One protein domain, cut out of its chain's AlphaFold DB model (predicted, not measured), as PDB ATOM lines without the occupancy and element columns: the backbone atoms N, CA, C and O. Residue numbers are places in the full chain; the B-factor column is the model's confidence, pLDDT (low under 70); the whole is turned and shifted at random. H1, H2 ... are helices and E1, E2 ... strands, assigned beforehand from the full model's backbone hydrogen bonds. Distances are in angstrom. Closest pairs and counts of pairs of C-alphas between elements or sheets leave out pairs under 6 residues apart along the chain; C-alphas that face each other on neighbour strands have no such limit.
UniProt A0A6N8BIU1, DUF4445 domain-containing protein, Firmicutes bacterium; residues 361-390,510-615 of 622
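This is residues 361 to 390 and 510 to 615 of the 622 residues of the protein "DUF4445 domain-containing protein" of Firmicutes bacterium (UniProt A0A6N8BIU1). Look first for one twisted sheet of six strands, with the long helix H1 packed along one of its faces and H6 packed on H1, beyond it from the sheet. On the other side of the sheet H4 and H5 stick out as an open V whose tip points away from the strands, while H3 sits near the E5 edge and little H2 near the ends of E1 and E4. The printed part has 136 residues, with six named helices and six named strands in the order E1 E2 E3 H1 E4 H2 H3 E5 H4 H5 E6 H6. The sheet is mixed, in the order E5 E4 E1 E2 E3 E6, and the class is mixed, helices and strands. The whole is compact, with a radius of gyration of the C-alphas of 14.7 A and spans of 45 by 32 by 28 A.

Begin with E1, residues 362 to 367, E2, residues 370 to 376, and E3, residues 381 to 387, a meander in which each strand is the antiparallel neighbour of the one before. The hairpin E1 and E2 has N 364 and O 374 at 2.8 A, and the hairpin E2 and E3 has N 373 and O 384 at 2.9 A. Beside E1 find E4, residues 534 to 538, parallel to it, with N 365 and O 536 at 2.8 A. Next comes the edge strand E5, residues 564 to 566, parallel to E4, with N 537 and O 565 at 2.8 A. The other edge strand is E6, residues 595 to 597, parallel to E3, with N 383 and O 596 at 2.9 A. The sheet is twisted, its C-alphas lying up to 4.2 A off the best plane. H1, residues 510 to 527, is on the sheet at a height of 8.7 A, over E2 and E3, and runs along the strands, at 23 degrees to E2 on the local plane; the C-alphas of Val 386 and Ala 515, 5.9 A apart, are its closest to E3. H6, residues 606 to 613, touches H1 at a steep tilt of 61 degrees, opposite ways, with the C-alphas of Ser 514 and Ala 613 closest at 4.6 A. H2, residues 539 to 542, stands at the sheet's level. H3, residues 547 to 552, is on the sheet, with the C-alphas of Ile 547 and Ile 564 in E5 closest at 7.2 A. H1 and H3 on one face of the sheet make two layers, helices over one face of a sheet. E4, H2 H3 and E5 form a strand-helix-strand unit, two parallel neighbour strands with helices between, and its crossover is right-handed. H4, residues 570 to 580, only grazes the sheet, with residues 570 to 571. It and H5, residues 583 to 594, only just touch, with 3 pairs of C-alphas within 8 A, and touch only at the corner, where the C-alphas of Ala 578 and Phe 584 are 4.8 A apart. H1 is apart from both H4 and H5. In H1, H3, H4, H5 and H6 every O i to N i+4 pair is within hydrogen-bond range; H2 is too short for such a pair.

Find C-alpha 362 at (46.745, -20.802, 26.850), where E1 begins; E2 measures 19.5 A and E3 20.7 A from first to last C-alpha. H1 starts at C-alpha 510, (49.970, -43.956, 32.398), and runs 25.3 A. H4 runs 15.3 A and H5 16.4 A. H6 ends at C-alpha 613, (43.019, -40.607, 29.622).

The C-alphas of Trp 582 and Lys 615, the two farthest apart, are 45.3 A apart. Residues 391 to 509 are not printed, and C-alphas 390 and 510 stand 12.2 A apart across this cut. Of the links printed whole, H3 to E5 is long, with 11 residues. The mean pLDDT of the printed part is 90.0; residue 390, residues 540 to 543 and residue 602 are under 70.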
ATOM      1  N   MET A 361      43.543 -18.623  24.339       91.69
ATOM      2  CA  MET A 361      43.417 -19.545  25.462       91.69
ATOM      3  C   MET A 361      44.672 -20.403  25.576       91.69
ATOM      4  O   MET A 361      44.880 -21.356  24.823       91.69
ATOM      5  N   LYS A 362      45.504 -20.083  26.564       94.62
ATOM      6  CA  LYS A 362      46.745 -20.802  26.850       94.62
ATOM      7  C   LYS A 362      46.551 -21.799  27.980       94.62
ATOM      8  O   LYS A 362      45.918 -21.481  28.986       94.62
ATOM      9  N   LEU A 363      47.159 -22.974  27.849       95.75
ATOM     10  CA  LEU A 363      47.245 -23.980  28.905       95.75
ATOM     11  C   LEU A 363      48.689 -24.088  29.411       95.75
ATOM     12  O   LEU A 363      49.554 -24.606  28.710       95.75
ATOM     13  N   ILE A 364      48.947 -23.650  30.640       94.06
ATOM     14  CA  ILE A 364      50.170 -23.992  31.373       94.06
ATOM     15  C   ILE A 364      49.971 -25.340  32.057       94.06
ATOM     16  O   ILE A 364      48.962 -25.568  32.729       94.06
ATOM     17  N   MET A 365      50.976 -26.199  31.925       93.44
ATOM     18  CA  MET A 365      51.098 -27.452  32.651       93.44
ATOM     19  C   MET A 365      52.446 -27.460  33.378       93.44
ATOM     20  O   MET A 365      53.474 -27.728  32.757       93.44
ATOM     21  N   ASP A 366      52.457 -27.142  34.673       90.06
ATOM     22  CA  ASP A 366      53.637 -27.328  35.523       90.06
ATOM     23  C   ASP A 366      53.718 -28.803  35.921       90.06
ATOM     24  O   ASP A 366      52.804 -29.355  36.535       90.06
ATOM     25  N   ILE A 367      54.774 -29.480  35.474       85.94
ATOM     26  CA  ILE A 367      54.924 -30.921  35.653       85.94
ATOM     27  C   ILE A 367      55.909 -31.172  36.792       85.94
ATOM     28  O   ILE A 367      57.125 -31.070  36.609       85.94
ATOM     29  N   GLY A 368      55.385 -31.590  37.944       78.56
ATOM     30  CA  GLY A 368      56.143 -32.093  39.091       78.56
ATOM     31  C   GLY A 368      55.465 -33.301  39.749       78.56
ATOM     32  O   GLY A 368      54.658 -33.984  39.119       78.56
ATOM     33  N   THR A 369      55.791 -33.573  41.022       71.31
ATOM     34  CA  THR A 369      55.060 -34.545  41.876       71.31
ATOM     35  C   THR A 369      53.570 -34.203  42.002       71.31
ATOM     36  O   THR A 369      52.727 -35.099  42.100       71.31
ATOM     37  N   ASN A 370      53.268 -32.909  42.008       81.06
ATOM     38  CA  ASN A 370      51.946 -32.377  41.738       81.06
ATOM     39  C   ASN A 370      51.991 -31.755  40.340       81.06
ATOM     40  O   ASN A 370      53.048 -31.302  39.899       81.06
ATOM     41  N   GLY A 371      50.872 -31.814  39.630       88.50
ATOM     42  CA  GLY A 371      50.708 -31.138  38.355       88.50
ATOM     43  C   GLY A 371      49.806 -29.935  38.533       88.50
ATOM     44  O   GLY A 371      48.596 -30.108  38.686       88.50
ATOM     45  N   GLU A 372      50.365 -28.735  38.533       92.81
ATOM     46  CA  GLU A 372      49.599 -27.496  38.566       92.81
ATOM     47  C   GLU A 372      49.235 -27.078  37.138       92.81
ATOM     48  O   GLU A 372      50.084 -26.952  36.255       92.81
ATOM     49  N   LEU A 373      47.941 -26.884  36.895       95.44
ATOM     50  CA  LEU A 373      47.410 -26.543  35.581       95.44
ATOM     51  C   LEU A 373      46.738 -25.177  35.641       95.44
ATOM     52  O   LEU A 373      45.938 -24.923  36.545       95.44
ATOM     53  N   VAL A 374      47.010 -24.329  34.650       95.62
ATOM     54  CA  VAL A 374      46.310 -23.053  34.457       95.62
ATOM     55  C   VAL A 374      45.856 -22.958  33.014       95.62
ATOM     56  O   VAL A 374      46.677 -23.003  32.106       95.62
ATOM     57  N   LEU A 375      44.556 -22.798  32.806       95.56
ATOM     58  CA  LEU A 375      43.968 -22.536  31.500       95.56
ATOM     59  C   LEU A 375      43.362 -21.139  31.516       95.56
ATOM     60  O   LEU A 375      42.473 -20.874  32.323       95.56
ATOM     61  N   GLY A 376      43.784 -20.256  30.619       92.50
ATOM     62  CA  GLY A 376      43.203 -18.923  30.589       92.50
ATOM     63  C   GLY A 376      43.688 -18.012  29.477       92.50
ATOM     64  O   GLY A 376      44.600 -18.339  28.722       92.50
ATOM     65  N   SER A 377      43.055 -16.849  29.440       89.56
ATOM     66  CA  SER A 377      43.364 -15.693  28.599       89.56
ATOM     67  C   SER A 377      43.250 -14.410  29.436       89.56
ATOM     68  O   SER A 377      43.153 -14.460  30.669       89.56
ATOM     69  N   ASN A 378      43.237 -13.246  28.789       84.25
ATOM     70  CA  ASN A 378      42.914 -11.973  29.431       84.25
ATOM     71  C   ASN A 378      41.465 -11.880  29.963       84.25
ATOM     72  O   ASN A 378      41.200 -11.030  30.807       84.25
ATOM     73  N   ASN A 379      40.545 -12.740  29.504       81.81
ATOM     74  CA  ASN A 379      39.116 -12.656  29.833       81.81
ATOM     75  C   ASN A 379      38.671 -13.628  30.934       81.81
ATOM     76  O   ASN A 379      37.843 -13.279  31.773       81.81
ATOM     77  N   ARG A 380      39.150 -14.876  30.901       88.12
ATOM     78  CA  ARG A 380      38.774 -15.933  31.858       88.12
ATOM     79  C   ARG A 380      39.983 -16.797  32.176       88.12
ATOM     80  O   ARG A 380      40.801 -17.060  31.298       88.12
ATOM     81  N   SER A 381      40.080 -17.255  33.419       93.50
ATOM     82  CA  SER A 381      41.198 -18.065  33.895       93.50
ATOM     83  C   SER A 381      40.706 -19.104  34.893       93.50
ATOM     84  O   SER A 381      39.928 -18.792  35.793       93.50
ATOM     85  N   PHE A 382      41.191 -20.330  34.746       95.69
ATOM     86  CA  PHE A 382      40.901 -21.455  35.621       95.69
ATOM     87  C   PHE A 382      42.203 -22.120  36.032       95.69
ATOM     88  O   PHE A 382      43.140 -22.209  35.238       95.69
ATOM     89  N   CYS A 383      42.249 -22.645  37.249       96.31
ATOM     90  CA  CYS A 383      43.386 -23.427  37.705       96.31
ATOM     91  C   CYS A 383      42.954 -24.682  38.453       96.31
ATOM     92  O   CYS A 383      41.868 -24.751  39.034       96.31
ATOM     93  N   THR A 384      43.816 -25.691  38.445       95.38
ATOM     94  CA  THR A 384      43.644 -26.886  39.267       95.38
ATOM     95  C   THR A 384      44.991 -27.517  39.604       95.38
ATOM     96  O   THR A 384      46.027 -27.120  39.072       95.38
ATOM     97  N   SER A 385      44.975 -28.499  40.500       93.12
ATOM     98  CA  SER A 385      46.133 -29.326  40.835       93.12
ATOM     99  C   SER A 385      45.751 -30.796  40.710       93.12
ATOM    100  O   SER A 385      44.669 -31.206  41.142       93.12
ATOM    101  N   VAL A 386      46.636 -31.592  40.117       90.56
ATOM    102  CA  VAL A 386      46.476 -33.038  39.955       90.56
ATOM    103  C   VAL A 386      47.598 -33.791  40.656       90.56
ATOM    104  O   VAL A 386      48.759 -33.390  40.633       90.56
ATOM    105  N   ALA A 387      47.270 -34.942  41.239       84.06
ATOM    106  CA  ALA A 387      48.278 -35.868  41.738       84.06
ATOM    107  C   ALA A 387      48.833 -36.692  40.566       84.06
ATOM    108  O   ALA A 387      48.246 -37.695  40.162       84.06
ATOM    109  N   THR A 388      49.962 -36.262  40.009       79.50
ATOM    110  CA  THR A 388      50.687 -36.986  38.947       79.50
ATOM    111  C   THR A 388      51.469 -38.175  39.503       79.50
ATOM    112  O   THR A 388      51.711 -39.160  38.805       79.50
ATOM    113  N   GLY A 389      51.822 -38.111  40.788       70.81
ATOM    114  CA  GLY A 389      52.644 -39.110  41.449       70.81
ATOM    115  C   GLY A 389      54.115 -39.004  41.032       70.81
ATOM    116  O   GLY A 389      54.466 -38.403  40.019       70.81
ATOM    117  N   PRO A 390      55.030 -39.621  41.789       68.62
ATOM    118  CA  PRO A 390      56.461 -39.383  41.623       68.62
ATOM    119  C   PRO A 390      57.076 -40.239  40.494       68.62
ATOM    120  O   PRO A 390      58.288 -40.464  40.455       68.62
ATOM    121  N   GLN A 510      51.381 -44.112  32.773       94.31
ATOM    122  CA  GLN A 510      49.970 -43.956  32.398       94.31
ATOM    123  C   GLN A 510      49.158 -43.224  33.462       94.31
ATOM    124  O   GLN A 510      48.373 -42.348  33.113       94.31
ATOM    125  N   LEU A 511      49.350 -43.557  34.740       91.75
ATOM    126  CA  LEU A 511      48.653 -42.889  35.836       91.75
ATOM    127  C   LEU A 511      48.999 -41.398  35.872       91.75
ATOM    128  O   LEU A 511      48.092 -40.571  35.772       91.75
ATOM    129  N   GLY A 512      50.288 -41.052  35.904       90.81
ATOM    130  CA  GLY A 512      50.706 -39.652  35.971       90.81
ATOM    131  C   GLY A 512      50.258 -38.830  34.766       90.81
ATOM    132  O   GLY A 512      49.730 -37.729  34.927       90.81
ATOM    133  N   LYS A 513      50.390 -39.381  33.552       92.44
ATOM    134  CA  LYS A 513      50.016 -38.656  32.330       92.44
ATOM    135  C   LYS A 513      48.500 -38.517  32.203       92.44
ATOM    136  O   LYS A 513      48.013 -37.486  31.753       92.44
ATOM    137  N   SER A 514      47.748 -39.528  32.649       93.56
ATOM    138  CA  SER A 514      46.285 -39.477  32.657       93.56
ATOM    139  C   SER A 514      45.749 -38.430  33.628       93.56
ATOM    140  O   SER A 514      44.769 -37.772  33.302       93.56
ATOM    141  N   ALA A 515      46.409 -38.228  34.773       92.75
ATOM    142  CA  ALA A 515      46.025 -37.209  35.742       92.75
ATOM    143  C   ALA A 515      46.150 -35.797  35.147       92.75
ATOM    144  O   ALA A 515      45.189 -35.033  35.202       92.75
ATOM    145  N   LEU A 516      47.287 -35.487  34.512       94.00
ATOM    146  CA  LEU A 516      47.516 -34.210  33.819       94.00
ATOM    147  C   LEU A 516      46.503 -33.973  32.701       94.00
ATOM    148  O   LEU A 516      45.840 -32.937  32.680       94.00
ATOM    149  N   LEU A 517      46.346 -34.949  31.804       95.25
ATOM    150  CA  LEU A 517      45.415 -34.831  30.685       95.25
ATOM    151  C   LEU A 517      43.966 -34.676  31.170       95.25
ATOM    152  O   LEU A 517      43.230 -33.850  30.636       95.25
ATOM    153  N   ALA A 518      43.555 -35.423  32.198       95.06
ATOM    154  CA  ALA A 518      42.208 -35.328  32.749       95.06
ATOM    155  C   ALA A 518      41.946 -33.979  33.428       95.06
ATOM    156  O   ALA A 518      40.880 -33.398  33.232       95.06
ATOM    157  N   GLY A 519      42.919 -33.459  34.183       95.50
ATOM    158  CA  GLY A 519      42.844 -32.116  34.755       95.50
ATOM    159  C   GLY A 519      42.691 -31.052  33.668       95.50
ATOM    160  O   GLY A 519      41.775 -30.235  33.739       95.50
ATOM    161  N   ALA A 520      43.512 -31.120  32.615       96.44
ATOM    162  CA  ALA A 520      43.443 -30.196  31.485       96.44
ATOM    163  C   ALA A 520      42.078 -30.259  30.785       96.44
ATOM    164  O   ALA A 520      41.438 -29.229  30.587       96.44
ATOM    165  N   GLN A 521      41.581 -31.464  30.492       95.62
ATOM    166  CA  GLN A 521      40.270 -31.665  29.869       95.62
ATOM    167  C   GLN A 521      39.121 -31.113  30.717       95.62
ATOM    168  O   GLN A 521      38.150 -30.597  30.168       95.62
ATOM    169  N   ILE A 522      39.211 -31.188  32.046       95.50
ATOM    170  CA  ILE A 522      38.204 -30.594  32.932       95.50
ATOM    171  C   ILE A 522      38.269 -29.072  32.899       95.50
ATOM    172  O   ILE A 522      37.215 -28.441  32.819       95.50
ATOM    173  N   LEU A 523      39.462 -28.473  32.919       96.00
ATOM    174  CA  LEU A 523      39.586 -27.023  32.757       96.00
ATOM    175  C   LEU A 523      39.003 -26.571  31.411       96.00
ATOM    176  O   LEU A 523      38.238 -25.613  31.365       96.00
ATOM    177  N   MET A 524      39.288 -27.306  30.333       95.38
ATOM    178  CA  MET A 524      38.759 -27.031  28.993       95.38
ATOM    179  C   MET A 524      37.228 -27.115  28.949       95.38
ATOM    180  O   MET A 524      36.582 -26.241  28.376       95.38
ATOM    181  N   GLN A 525      36.630 -28.093  29.641       94.25
ATOM    182  CA  GLN A 525      35.173 -28.186  29.794       94.25
ATOM    183  C   GLN A 525      34.576 -26.969  30.518       94.25
ATOM    184  O   GLN A 525      33.528 -26.483  30.100       94.25
ATOM    185  N   HIS A 526      35.230 -26.455  31.567       93.06
ATOM    186  CA  HIS A 526      34.777 -25.246  32.278       93.06
ATOM    187  C   HIS A 526      34.948 -23.975  31.435       93.06
ATOM    188  O   HIS A 526      34.107 -23.073  31.477       93.06
ATOM    189  N   ALA A 527      36.014 -23.919  30.636       93.19
ATOM    190  CA  ALA A 527      36.252 -22.839  29.688       93.19
ATOM    191  C   ALA A 527      35.314 -22.890  28.468       93.19
ATOM    192  O   ALA A 527      35.118 -21.865  27.820       93.19
ATOM    193  N   GLY A 528      34.710 -24.047  28.177       94.50
ATOM    194  CA  GLY A 528      33.854 -24.250  27.009       94.50
ATOM    195  C   GLY A 528      34.635 -24.360  25.698       94.50
ATOM    196  O   GLY A 528      34.121 -23.950  24.661       94.50
ATOM    197  N   ILE A 529      35.866 -24.883  25.745       94.38
ATOM    198  CA  ILE A 529      36.741 -25.054  24.575       94.38
ATOM    199  C   ILE A 529      37.063 -26.532  24.338       94.38
ATOM    200  O   ILE A 529      37.112 -27.326  25.279       94.38
ATOM    201  N   GLU A 530      37.313 -26.896  23.081       93.31
ATOM    202  CA  GLU A 530      37.732 -28.254  22.707       93.31
ATOM    203  C   GLU A 530      39.251 -28.429  22.722       93.31
ATOM    204  O   GLU A 530      39.725 -29.514  23.052       93.31
ATOM    205  N   GLU A 531      40.003 -27.372  22.402       94.00
ATOM    206  CA  GLU A 531      41.464 -27.363  22.310       94.00
ATOM    207  C   GLU A 531      42.007 -26.001  22.770       94.00
ATOM    208  O   GLU A 531      41.377 -24.977  22.492       94.00
ATOM    209  N   PRO A 532      43.141 -25.960  23.491       94.69
ATOM    210  CA  PRO A 532      43.842 -24.711  23.757       94.69
ATOM    211  C   PRO A 532      44.580 -24.221  22.502       94.69
ATOM    212  O   PRO A 532      45.095 -25.017  21.714       94.69
ATOM    213  N   ASP A 533      44.709 -22.903  22.368       94.31
ATOM    214  CA  ASP A 533      45.470 -22.285  21.279       94.31
ATOM    215  C   ASP A 533      46.971 -22.566  21.414       94.31
ATOM    216  O   ASP A 533      47.673 -22.729  20.414       94.31
ATOM    217  N   GLU A 534      47.461 -22.611  22.659       94.88
ATOM    218  CA  GLU A 534      48.863 -22.855  22.997       94.88
ATOM    219  C   GLU A 534      49.002 -23.664  24.288       94.88
ATOM    220  O   GLU A 534      48.228 -23.496  25.235       94.88
ATOM    221  N   ILE A 535      50.032 -24.511  24.343       95.25
ATOM    222  CA  ILE A 535      50.382 -25.295  25.532       95.25
ATOM    223  C   ILE A 535      51.804 -24.962  25.967       95.25
ATOM    224  O   ILE A 535      52.752 -25.032  25.185       95.25
ATOM    225  N   ILE A 536      51.958 -24.650  27.247       93.19
ATOM    226  CA  ILE A 536      53.233 -24.313  27.864       93.19
ATOM    227  C   ILE A 536      53.548 -25.371  28.917       93.19
ATOM    228  O   ILE A 536      52.832 -25.513  29.906       93.19
ATOM    229  N   LEU A 537      54.628 -26.116  28.705       91.19
ATOM    230  CA  LEU A 537      55.135 -27.107  29.648       91.19
ATOM    231  C   LEU A 537      56.154 -26.439  30.566       91.19
ATOM    232  O   LEU A 537      57.220 -26.016  30.118       91.19
ATOM    233  N   ALA A 538      55.818 -26.341  31.845       86.31
ATOM    234  CA  ALA A 538      56.639 -25.717  32.871       86.31
ATOM    235  C   ALA A 538      57.134 -26.751  33.896       86.31
ATOM    236  O   ALA A 538      56.832 -27.948  33.822       86.31
ATOM    237  N   GLY A 539      57.928 -26.269  34.848       75.69
ATOM    238  CA  GLY A 539      58.515 -27.092  35.895       75.69
ATOM    239  C   GLY A 539      59.819 -27.751  35.470       75.69
ATOM    240  O   GLY A 539      60.158 -27.844  34.291       75.69
ATOM    241  N   ALA A 540      60.561 -28.251  36.460       66.75
ATOM    242  CA  ALA A 540      61.877 -28.853  36.243       66.75
ATOM    243  C   ALA A 540      61.855 -30.029  35.250       66.75
ATOM    244  O   ALA A 540      62.884 -30.315  34.649       66.75
ATOM    245  N   PHE A 541      60.713 -30.703  35.079       68.81
ATOM    246  CA  PHE A 541      60.546 -31.758  34.079       68.81
ATOM    247  C   PHE A 541      60.069 -31.206  32.737       68.81
ATOM    248  O   PHE A 541      60.647 -31.568  31.715       68.81
ATOM    249  N   GLY A 542      59.078 -30.304  32.732       59.47
ATOM    250  CA  GLY A 542      58.561 -29.679  31.511       59.47
ATOM    251  C   GLY A 542      59.657 -29.052  30.653       59.47
ATOM    252  O   GLY A 542      59.640 -29.226  29.439       59.47
ATOM    253  N   SER A 543      60.672 -28.443  31.278       69.31
ATOM    254  CA  SER A 543      61.800 -27.808  30.581       69.31
ATOM    255  C   SER A 543      62.666 -28.754  29.730       69.31
ATOM    256  O   SER A 543      63.374 -28.274  28.848       69.31
ATOM    257  N   TYR A 544      62.656 -30.067  29.994       73.62
ATOM    258  CA  TYR A 544      63.523 -31.052  29.318       73.62
ATOM    259  C   TYR A 544      62.748 -32.189  28.646       73.62
ATOM    260  O   TYR A 544      63.353 -33.119  28.110       73.62
ATOM    261  N   ILE A 545      61.418 -32.155  28.700       79.69
ATOM    262  CA  ILE A 545      60.584 -33.130  28.007       79.69
ATOM    263  C   ILE A 545      60.670 -32.877  26.503       79.69
ATOM    264  O   ILE A 545      60.480 -31.756  26.028       79.69
ATOM    265  N   ASP A 546      60.921 -33.943  25.746       88.38
ATOM    266  CA  ASP A 546      60.755 -33.908  24.302       88.38
ATOM    267  C   ASP A 546      59.260 -33.779  23.978       88.38
ATOM    268  O   ASP A 546      58.429 -34.583  24.409       88.38
ATOM    269  N   ILE A 547      58.907 -32.719  23.256       90.81
ATOM    270  CA  ILE A 547      57.512 -32.378  22.972       90.81
ATOM    271  C   ILE A 547      56.862 -33.453  22.091       90.81
ATOM    272  O   ILE A 547      55.678 -33.747  22.262       90.81
ATOM    273  N   ASP A 548      57.615 -34.076  21.185       91.69
ATOM    274  CA  ASP A 548      57.089 -35.141  20.333       91.69
ATOM    275  C   ASP A 548      56.814 -36.405  21.154       91.69
ATOM    276  O   ASP A 548      55.798 -37.075  20.943       91.69
ATOM    277  N   ASP A 549      57.639 -36.689  22.162       92.25
ATOM    278  CA  ASP A 549      57.381 -37.773  23.113       92.25
ATOM    279  C   ASP A 549      56.168 -37.468  24.007       92.25
ATOM    280  O   ASP A 549      55.317 -38.343  24.196       92.25
ATOM    281  N   ALA A 550      56.015 -36.225  24.485       91.50
ATOM    282  CA  ALA A 550      54.847 -35.787  25.257       91.50
ATOM    283  C   ALA A 550      53.531 -35.964  24.483       91.50
ATOM    284  O   ALA A 550      52.543 -36.465  25.031       91.50
ATOM    285  N   ILE A 551      53.520 -35.595  23.199       93.50
ATOM    286  CA  ILE A 551      52.376 -35.813  22.307       93.50
ATOM    287  C   ILE A 551      52.161 -37.312  22.083       93.50
ATOM    288  O   ILE A 551      51.033 -37.791  22.207       93.50
ATOM    289  N   THR A 552      53.230 -38.069  21.812       93.25
ATOM    290  CA  THR A 552      53.164 -39.514  21.525       93.25
ATOM    291  C   THR A 552      52.486 -40.286  22.654       93.25
ATOM    292  O   THR A 552      51.630 -41.131  22.400       93.25
ATOM    293  N   ILE A 553      52.819 -39.987  23.911       93.06
ATOM    294  CA  ILE A 553      52.205 -40.662  25.064       93.06
ATOM    295  C   ILE A 553      50.840 -40.067  25.455       93.06
ATOM    296  O   ILE A 553      50.162 -40.592  26.344       93.06
ATOM    297  N   GLY A 554      50.411 -38.978  24.814       93.12
ATOM    298  CA  GLY A 554      49.187 -38.252  25.150       93.12
ATOM    299  C   GLY A 554      49.246 -37.641  26.544       93.12
ATOM    300  O   GLY A 554      48.333 -37.857  27.340       93.12
ATOM    301  N   LEU A 555      50.356 -36.974  26.863       92.56
ATOM    302  CA  LEU A 555      50.536 -36.192  28.089       92.56
ATOM    303  C   LEU A 555      49.732 -34.889  28.045       92.56
ATOM    304  O   LEU A 555      49.214 -34.438  29.063       92.56
ATOM    305  N   VAL A 556      49.646 -34.306  26.853       93.88
ATOM    306  CA  VAL A 556      49.005 -33.024  26.561       93.88
ATOM    307  C   VAL A 556      47.720 -33.244  25.753       93.88
ATOM    308  O   VAL A 556      47.639 -34.232  25.013       93.88
ATOM    309  N   PRO A 557      46.703 -32.369  25.879       94.12
ATOM    310  CA  PRO A 557      45.561 -32.370  24.965       94.12
ATOM    311  C   PRO A 557      46.003 -32.055  23.528       94.12
ATOM    312  O   PRO A 557      47.151 -31.672  23.286       94.12
ATOM    313  N   HIS A 558      45.099 -32.234  22.558       92.12
ATOM    314  CA  HIS A 558      45.424 -31.882  21.181       92.12
ATOM    315  C   HIS A 558      45.710 -30.378  21.081       92.12
ATOM    316  O   HIS A 558      44.957 -29.555  21.590       92.12
ATOM    317  N   CYS A 559      46.850 -30.059  20.480       92.38
ATOM    318  CA  CYS A 559      47.270 -28.723  20.097       92.38
ATOM    319  C   CYS A 559      48.298 -28.885  18.963       92.38
ATOM    320  O   CYS A 559      49.048 -29.877  18.960       92.38
ATOM    321  N   PRO A 560      48.361 -27.976  17.975       89.75
ATOM    322  CA  PRO A 560      49.377 -28.042  16.932       89.75
ATOM    323  C   PRO A 560      50.790 -28.080  17.525       89.75
ATOM    324  O   PRO A 560      51.132 -27.276  18.383       89.75
ATOM    325  N   ARG A 561      51.662 -28.965  17.028       90.75
ATOM    326  CA  ARG A 561      53.036 -29.148  17.546       90.75
ATOM    327  C   ARG A 561      53.842 -27.848  17.670       90.75
ATOM    328  O   ARG A 561      54.630 -27.701  18.601       90.75
ATOM    329  N   GLY A 562      53.661 -26.923  16.723       91.88
ATOM    330  CA  GLY A 562      54.322 -25.612  16.712       91.88
ATOM    331  C   GLY A 562      53.771 -24.608  17.729       91.88
ATOM    332  O   GLY A 562      54.292 -23.503  17.808       91.88
ATOM    333  N   LYS A 563      52.724 -24.982  18.472       93.31
ATOM    334  CA  LYS A 563      52.061 -24.208  19.526       93.31
ATOM    335  C   LYS A 563      52.261 -24.798  20.924       93.31
ATOM    336  O   LYS A 563      51.632 -24.363  21.885       93.31
ATOM    337  N   ILE A 564      53.142 -25.792  21.031       93.75
ATOM    338  CA  ILE A 564      53.537 -26.409  22.292       93.75
ATOM    339  C   ILE A 564      54.994 -26.052  22.549       93.75
ATOM    340  O   ILE A 564      55.846 -26.269  21.682       93.75
ATOM    341  N   TYR A 565      55.281 -25.521  23.731       89.44
ATOM    342  CA  TYR A 565      56.615 -25.050  24.092       89.44
ATOM    343  C   TYR A 565      56.959 -25.454  25.521       89.44
ATOM    344  O   TYR A 565      56.094 -25.491  26.392       89.44
ATOM    345  N   ALA A 566      58.235 -25.724  25.765       88.00
ATOM    346  CA  ALA A 566      58.767 -25.923  27.103       88.00
ATOM    347  C   ALA A 566      59.388 -24.618  27.607       88.00
ATOM    348  O   ALA A 566      60.120 -23.952  26.873       88.00
ATOM    349  N   VAL A 567      59.125 -24.269  28.864       84.62
ATOM    350  CA  VAL A 567      59.733 -23.115  29.535       84.62
ATOM    351  C   VAL A 567      60.576 -23.574  30.717       84.62
ATOM    352  O   VAL A 567      60.354 -24.643  31.286       84.62
ATOM    353  N   GLY A 568      61.593 -22.774  31.047       79.38
ATOM    354  CA  GLY A 568      62.505 -23.004  32.167       79.38
ATOM    355  C   GLY A 568      61.838 -22.786  33.529       79.38
ATOM    356  O   GLY A 568      60.658 -23.071  33.730       79.38
ATOM    357  N   ASN A 569      62.583 -22.216  34.481       83.75
ATOM    358  CA  ASN A 569      62.010 -21.822  35.769       83.75
ATOM    359  C   ASN A 569      61.137 -20.555  35.642       83.75
ATOM    360  O   ASN A 569      61.524 -19.467  36.073       83.75
ATOM    361  N   ALA A 570      59.948 -20.707  35.060       89.56
ATOM    362  CA  ALA A 570      59.013 -19.613  34.828       89.56
ATOM    363  C   ALA A 570      58.475 -18.994  36.134       89.56
ATOM    364  O   ALA A 570      58.240 -17.789  36.183       89.56
ATOM    365  N   ALA A 571      58.361 -19.765  37.224       92.50
ATOM    366  CA  ALA A 571      58.019 -19.224  38.542       92.50
ATOM    367  C   ALA A 571      59.083 -18.218  39.017       92.50
ATOM    368  O   ALA A 571      58.763 -17.102  39.434       92.50
ATOM    369  N   GLY A 572      60.363 -18.583  38.880       93.19
ATOM    370  CA  GLY A 572      61.496 -17.701  39.152       93.19
ATOM    371  C   GLY A 572      61.539 -16.464  38.248       93.19
ATOM    372  O   GLY A 572      61.809 -15.363  38.734       93.19
ATOM    373  N   ASP A 573      61.229 -16.617  36.955       92.69
ATOM    374  CA  ASP A 573      61.101 -15.487  36.026       92.69
ATOM    375  C   ASP A 573      59.984 -14.524  36.475       92.69
ATOM    376  O   ASP A 573      60.202 -13.313  36.527       92.69
ATOM    377  N   GLY A 574      58.825 -15.045  36.888       95.38
ATOM    378  CA  GLY A 574      57.719 -14.244  37.417       95.38
ATOM    379  C   GLY A 574      58.078 -13.485  38.695       95.38
ATOM    380  O   GLY A 574      57.779 -12.294  38.814       95.38
ATOM    381  N   ALA A 575      58.789 -14.136  39.623       97.06
ATOM    382  CA  ALA A 575      59.306 -13.486  40.828       97.06
ATOM    383  C   ALA A 575      60.223 -12.305  40.473       97.06
ATOM    384  O   ALA A 575      60.051 -11.200  40.984       97.06
ATOM    385  N   ARG A 576      61.144 -12.497  39.522       95.81
ATOM    386  CA  ARG A 576      62.017 -11.420  39.035       95.81
ATOM    387  C   ARG A 576      61.253 -10.289  38.363       95.81
ATOM    388  O   ARG A 576      61.597  -9.130  38.571       95.81
ATOM    389  N   MET A 577      60.239 -10.598  37.560       96.06
ATOM    390  CA  MET A 577      59.409  -9.570  36.932       96.06
ATOM    391  C   MET A 577      58.759  -8.678  37.994       96.06
ATOM    392  O   MET A 577      58.863  -7.460  37.896       96.06
ATOM    393  N   ALA A 578      58.213  -9.261  39.065       97.19
ATOM    394  CA  ALA A 578      57.661  -8.510  40.197       97.19
ATOM    395  C   ALA A 578      58.706  -7.790  41.068       97.19
ATOM    396  O   ALA A 578      58.370  -6.854  41.803       97.19
ATOM    397  N   LEU A 579      59.968  -8.217  41.014       97.31
ATOM    398  CA  LEU A 579      61.078  -7.539  41.677       97.31
ATOM    399  C   LEU A 579      61.441  -6.247  40.937       97.31
ATOM    400  O   LEU A 579      61.509  -5.182  41.548       97.31
ATOM    401  N   PHE A 580      61.642  -6.338  39.622       96.06
ATOM    402  CA  PHE A 580      62.051  -5.204  38.794       96.06
ATOM    403  C   PHE A 580      60.904  -4.262  38.447       96.06
ATOM    404  O   PHE A 580      61.150  -3.087  38.181       96.06
ATOM    405  N   ASN A 581      59.665  -4.751  38.450       95.94
ATOM    406  CA  ASN A 581      58.495  -3.957  38.128       95.94
ATOM    407  C   ASN A 581      57.332  -4.279  39.072       95.94
ATOM    408  O   ASN A 581      56.711  -5.343  39.013       95.94
ATOM    409  N   TRP A 582      57.040  -3.325  39.952       94.19
ATOM    410  CA  TRP A 582      56.014  -3.473  40.977       94.19
ATOM    411  C   TRP A 582      54.587  -3.574  40.408       94.19
ATOM    412  O   TRP A 582      53.731  -4.132  41.092       94.19
ATOM    413  N   ASP A 583      54.337  -3.168  39.152       95.19
ATOM    414  CA  ASP A 583      53.038  -3.349  38.484       95.19
ATOM    415  C   ASP A 583      52.674  -4.849  38.411       95.19
ATOM    416  O   ASP A 583      51.503  -5.227  38.489       95.19
ATOM    417  N   PHE A 584      53.668  -5.748  38.331       96.12
ATOM    418  CA  PHE A 584      53.412  -7.192  38.381       96.12
ATOM    419  C   PHE A 584      52.984  -7.688  39.769       96.12
ATOM    420  O   PHE A 584      52.327  -8.723  39.842       96.12
ATOM    421  N   ARG A 585      53.274  -6.962  40.860       96.19
ATOM    422  CA  ARG A 585      52.749  -7.296  42.201       96.19
ATOM    423  C   ARG A 585      51.250  -7.040  42.282       96.19
ATOM    424  O   ARG A 585      50.524  -7.843  42.863       96.19
ATOM    425  N   GLU A 586      50.780  -5.952  41.675       93.94
ATOM    426  CA  GLU A 586      49.344  -5.682  41.559       93.94
ATOM    427  C   GLU A 586      48.662  -6.712  40.657       93.94
ATOM    428  O   GLU A 586      47.608  -7.242  41.009       93.94
ATOM    429  N   LYS A 587      49.286  -7.053  39.521       94.06
ATOM    430  CA  LYS A 587      48.777  -8.103  38.625       94.06
ATOM    431  C   LYS A 587      48.678  -9.457  39.328       94.06
ATOM    432  O   LYS A 587      47.678 -10.141  39.155       94.06
ATOM    433  N   ALA A 588      49.667  -9.830  40.144       96.25
ATOM    434  CA  ALA A 588      49.631 -11.071  40.915       96.25
ATOM    435  C   ALA A 588      48.394 -11.146  41.826       96.25
ATOM    436  O   ALA A 588      47.746 -12.188  41.880       96.25
ATOM    437  N   GLN A 589      48.039 -10.041  42.494       95.44
ATOM    438  CA  GLN A 589      46.835  -9.971  43.329       95.44
ATOM    439  C   GLN A 589      45.554 -10.106  42.498       95.44
ATOM    440  O   GLN A 589      44.705 -10.926  42.829       95.44
ATOM    441  N   ARG A 590      45.448  -9.397  41.368       93.69
ATOM    442  CA  ARG A 590      44.292  -9.542  40.462       93.69
ATOM    443  C   ARG A 590      44.146 -10.966  39.941       93.69
ATOM    444  O   ARG A 590      43.043 -11.485  39.856       93.69
ATOM    445  N   PHE A 591      45.259 -11.632  39.632       93.62
ATOM    446  CA  PHE A 591      45.222 -13.012  39.166       93.62
ATOM    447  C   PHE A 591      44.573 -13.942  40.178       93.62
ATOM    448  O   PHE A 591      43.747 -14.753  39.759       93.62
ATOM    449  N   GLU A 592      44.920 -13.816  41.459       94.56
ATOM    450  CA  GLU A 592      44.313 -14.594  42.543       94.56
ATOM    451  C   GLU A 592      42.799 -14.378  42.655       94.56
ATOM    452  O   GLU A 592      42.075 -15.344  42.893       94.56
ATOM    453  N   GLU A 593      42.326 -13.154  42.423       92.81
ATOM    454  CA  GLU A 593      40.903 -12.790  42.465       92.81
ATOM    455  C   GLU A 593      40.126 -13.280  41.231       92.81
ATOM    456  O   GLU A 593      38.991 -13.740  41.346       92.81
ATOM    457  N   GLU A 594      40.734 -13.193  40.046       91.88
ATOM    458  CA  GLU A 594      40.087 -13.460  38.754       91.88
ATOM    459  C   GLU A 594      40.155 -14.932  38.317       91.88
ATOM    460  O   GLU A 594      39.432 -15.341  37.407       91.88
ATOM    461  N   THR A 595      41.047 -15.735  38.906       94.00
ATOM    462  CA  THR A 595      41.210 -17.148  38.524       94.00
ATOM    463  C   THR A 595      40.324 -18.048  39.360       94.00
ATOM    464  O   THR A 595      40.472 -18.141  40.577       94.00
ATOM    465  N   GLU A 596      39.470 -18.809  38.689       95.00
ATOM    466  CA  GLU A 596      38.617 -19.787  39.344       95.00
ATOM    467  C   GLU A 596      39.400 -21.077  39.639       95.00
ATOM    468  O   GLU A 596      39.979 -21.704  38.747       95.00
ATOM    469  N   PHE A 597      39.436 -21.493  40.905       94.44
ATOM    470  CA  PHE A 597      40.024 -22.775  41.295       94.44
ATOM    471  C   PHE A 597      38.999 -23.905  41.158       94.44
ATOM    472  O   PHE A 597      37.967 -23.904  41.829       94.44
ATOM    473  N   ILE A 598      39.321 -24.908  40.341       94.00
ATOM    474  CA  ILE A 598      38.471 -26.076  40.100       94.00
ATOM    475  C   ILE A 598      38.959 -27.260  40.939       94.00
ATOM    476  O   ILE A 598      40.016 -27.843  40.677       94.00
ATOM    477  N   ALA A 599      38.175 -27.650  41.945       90.50
ATOM    478  CA  ALA A 599      38.476 -28.793  42.804       90.50
ATOM    479  C   ALA A 599      38.064 -30.127  42.150       90.50
ATOM    480  O   ALA A 599      36.884 -30.480  42.084       90.50
ATOM    481  N   LEU A 600      39.046 -30.927  41.722       86.94
ATOM    482  CA  LEU A 600      38.789 -32.197  41.022       86.94
ATOM    483  C   LEU A 600      38.164 -33.272  41.916       86.94
ATOM    484  O   LEU A 600      37.378 -34.086  41.440       86.94
ATOM    485  N   SER A 601      38.467 -33.264  43.219       75.00
ATOM    486  CA  SER A 601      37.951 -34.248  44.182       75.00
ATOM    487  C   SER A 601      36.430 -34.204  44.360       75.00
ATOM    488  O   SER A 601      35.856 -35.181  44.826       75.00
ATOM    489  N   GLY A 602      35.785 -33.086  44.007       67.94
ATOM    490  CA  GLY A 602      34.327 -32.926  44.021       67.94
ATOM    491  C   GLY A 602      33.679 -33.011  42.637       67.94
ATOM    492  O   GLY A 602      32.491 -32.739  42.512       67.94
ATOM    493  N   THR A 603      34.445 -33.334  41.590       77.19
ATOM    494  CA  THR A 603      33.939 -33.375  40.214       77.19
ATOM    495  C   THR A 603      33.523 -34.801  39.847       77.19
ATOM    496  O   THR A 603      34.383 -35.647  39.600       77.19
ATOM    497  N   ASP A 604      32.215 -35.058  39.730       76.12
ATOM    498  CA  ASP A 604      31.644 -36.391  39.443       76.12
ATOM    499  C   ASP A 604      32.253 -37.079  38.207       76.12
ATOM    500  O   ASP A 604      32.370 -38.300  38.150       76.12
ATOM    501  N   LYS A 605      32.690 -36.293  37.214       81.38
ATOM    502  CA  LYS A 605      33.260 -36.796  35.955       81.38
ATOM    503  C   LYS A 605      34.762 -37.070  36.001       81.38
ATOM    504  O   LYS A 605      35.281 -37.645  35.046       81.38
ATOM    505  N   PHE A 606      35.486 -36.668  37.052       86.12
ATOM    506  CA  PHE A 606      36.953 -36.750  37.044       86.12
ATOM    507  C   PHE A 606      37.459 -38.182  36.869       86.12
ATOM    508  O   PHE A 606      38.337 -38.415  36.042       86.12
ATOM    509  N   GLN A 607      36.861 -39.148  37.569       86.25
ATOM    510  CA  GLN A 607      37.252 -40.556  37.447       86.25
ATOM    511  C   GLN A 607      37.022 -41.101  36.032       86.25
ATOM    512  O   GLN A 607      37.892 -41.776  35.483       86.25
ATOM    513  N   ASP A 608      35.902 -40.756  35.395       89.62
ATOM    514  CA  ASP A 608      35.609 -41.193  34.028       89.62
ATOM    515  C   ASP A 608      36.594 -40.604  33.012       89.62
ATOM    516  O   ASP A 608      37.052 -41.299  32.098       89.62
ATOM    517  N   VAL A 609      36.929 -39.319  33.164       91.44
ATOM    518  CA  VAL A 609      37.905 -38.630  32.310       91.44
ATOM    519  C   VAL A 609      39.299 -39.231  32.518       91.44
ATOM    520  O   VAL A 609      39.969 -39.565  31.540       91.44
ATOM    521  N   LEU A 610      39.699 -39.474  33.770       91.62
ATOM    522  CA  LEU A 610      40.964 -40.115  34.133       91.62
ATOM    523  C   LEU A 610      41.105 -41.505  33.497       91.62
ATOM    524  O   LEU A 610      42.117 -41.803  32.862       91.62
ATOM    525  N   VAL A 611      40.071 -42.346  33.602       91.50
ATOM    526  CA  VAL A 611      40.077 -43.699  33.024       91.50
ATOM    527  C   VAL A 611      40.221 -43.657  31.503       91.50
ATOM    528  O   VAL A 611      40.974 -44.453  30.935       91.50
ATOM    529  N   LYS A 612      39.548 -42.719  30.827       91.56
ATOM    530  CA  LYS A 612      39.696 -42.519  29.376       91.56
ATOM    531  C   LYS A 612      41.107 -42.052  29.012       91.56
ATOM    532  O   LYS A 612      41.678 -42.556  28.046       91.56
ATOM    533  N   ALA A 613      41.684 -41.160  29.816       92.81
ATOM    534  CA  ALA A 613      43.019 -40.607  29.622       92.81
ATOM    535  C   ALA A 613      44.162 -41.619  29.862       92.81
ATOM    536  O   ALA A 613      45.297 -41.352  29.462       92.81
ATOM    537  N   MET A 614      43.901 -42.792  30.461       93.12
ATOM    538  CA  MET A 614      44.923 -43.834  30.673       93.12
ATOM    539  C   MET A 614      45.446 -44.469  29.379       93.12
ATOM    540  O   MET A 614      46.599 -44.910  29.334       93.12
ATOM    541  N   LYS A 615      44.626 -44.554  28.324       93.75
ATOM    542  CA  LYS A 615      45.074 -45.117  27.042       93.75
ATOM    543  C   LYS A 615      46.103 -44.194  26.397       93.75
ATOM    544  O   LYS A 615      45.950 -42.975  26.421       93.75
TER     545      LYS A 615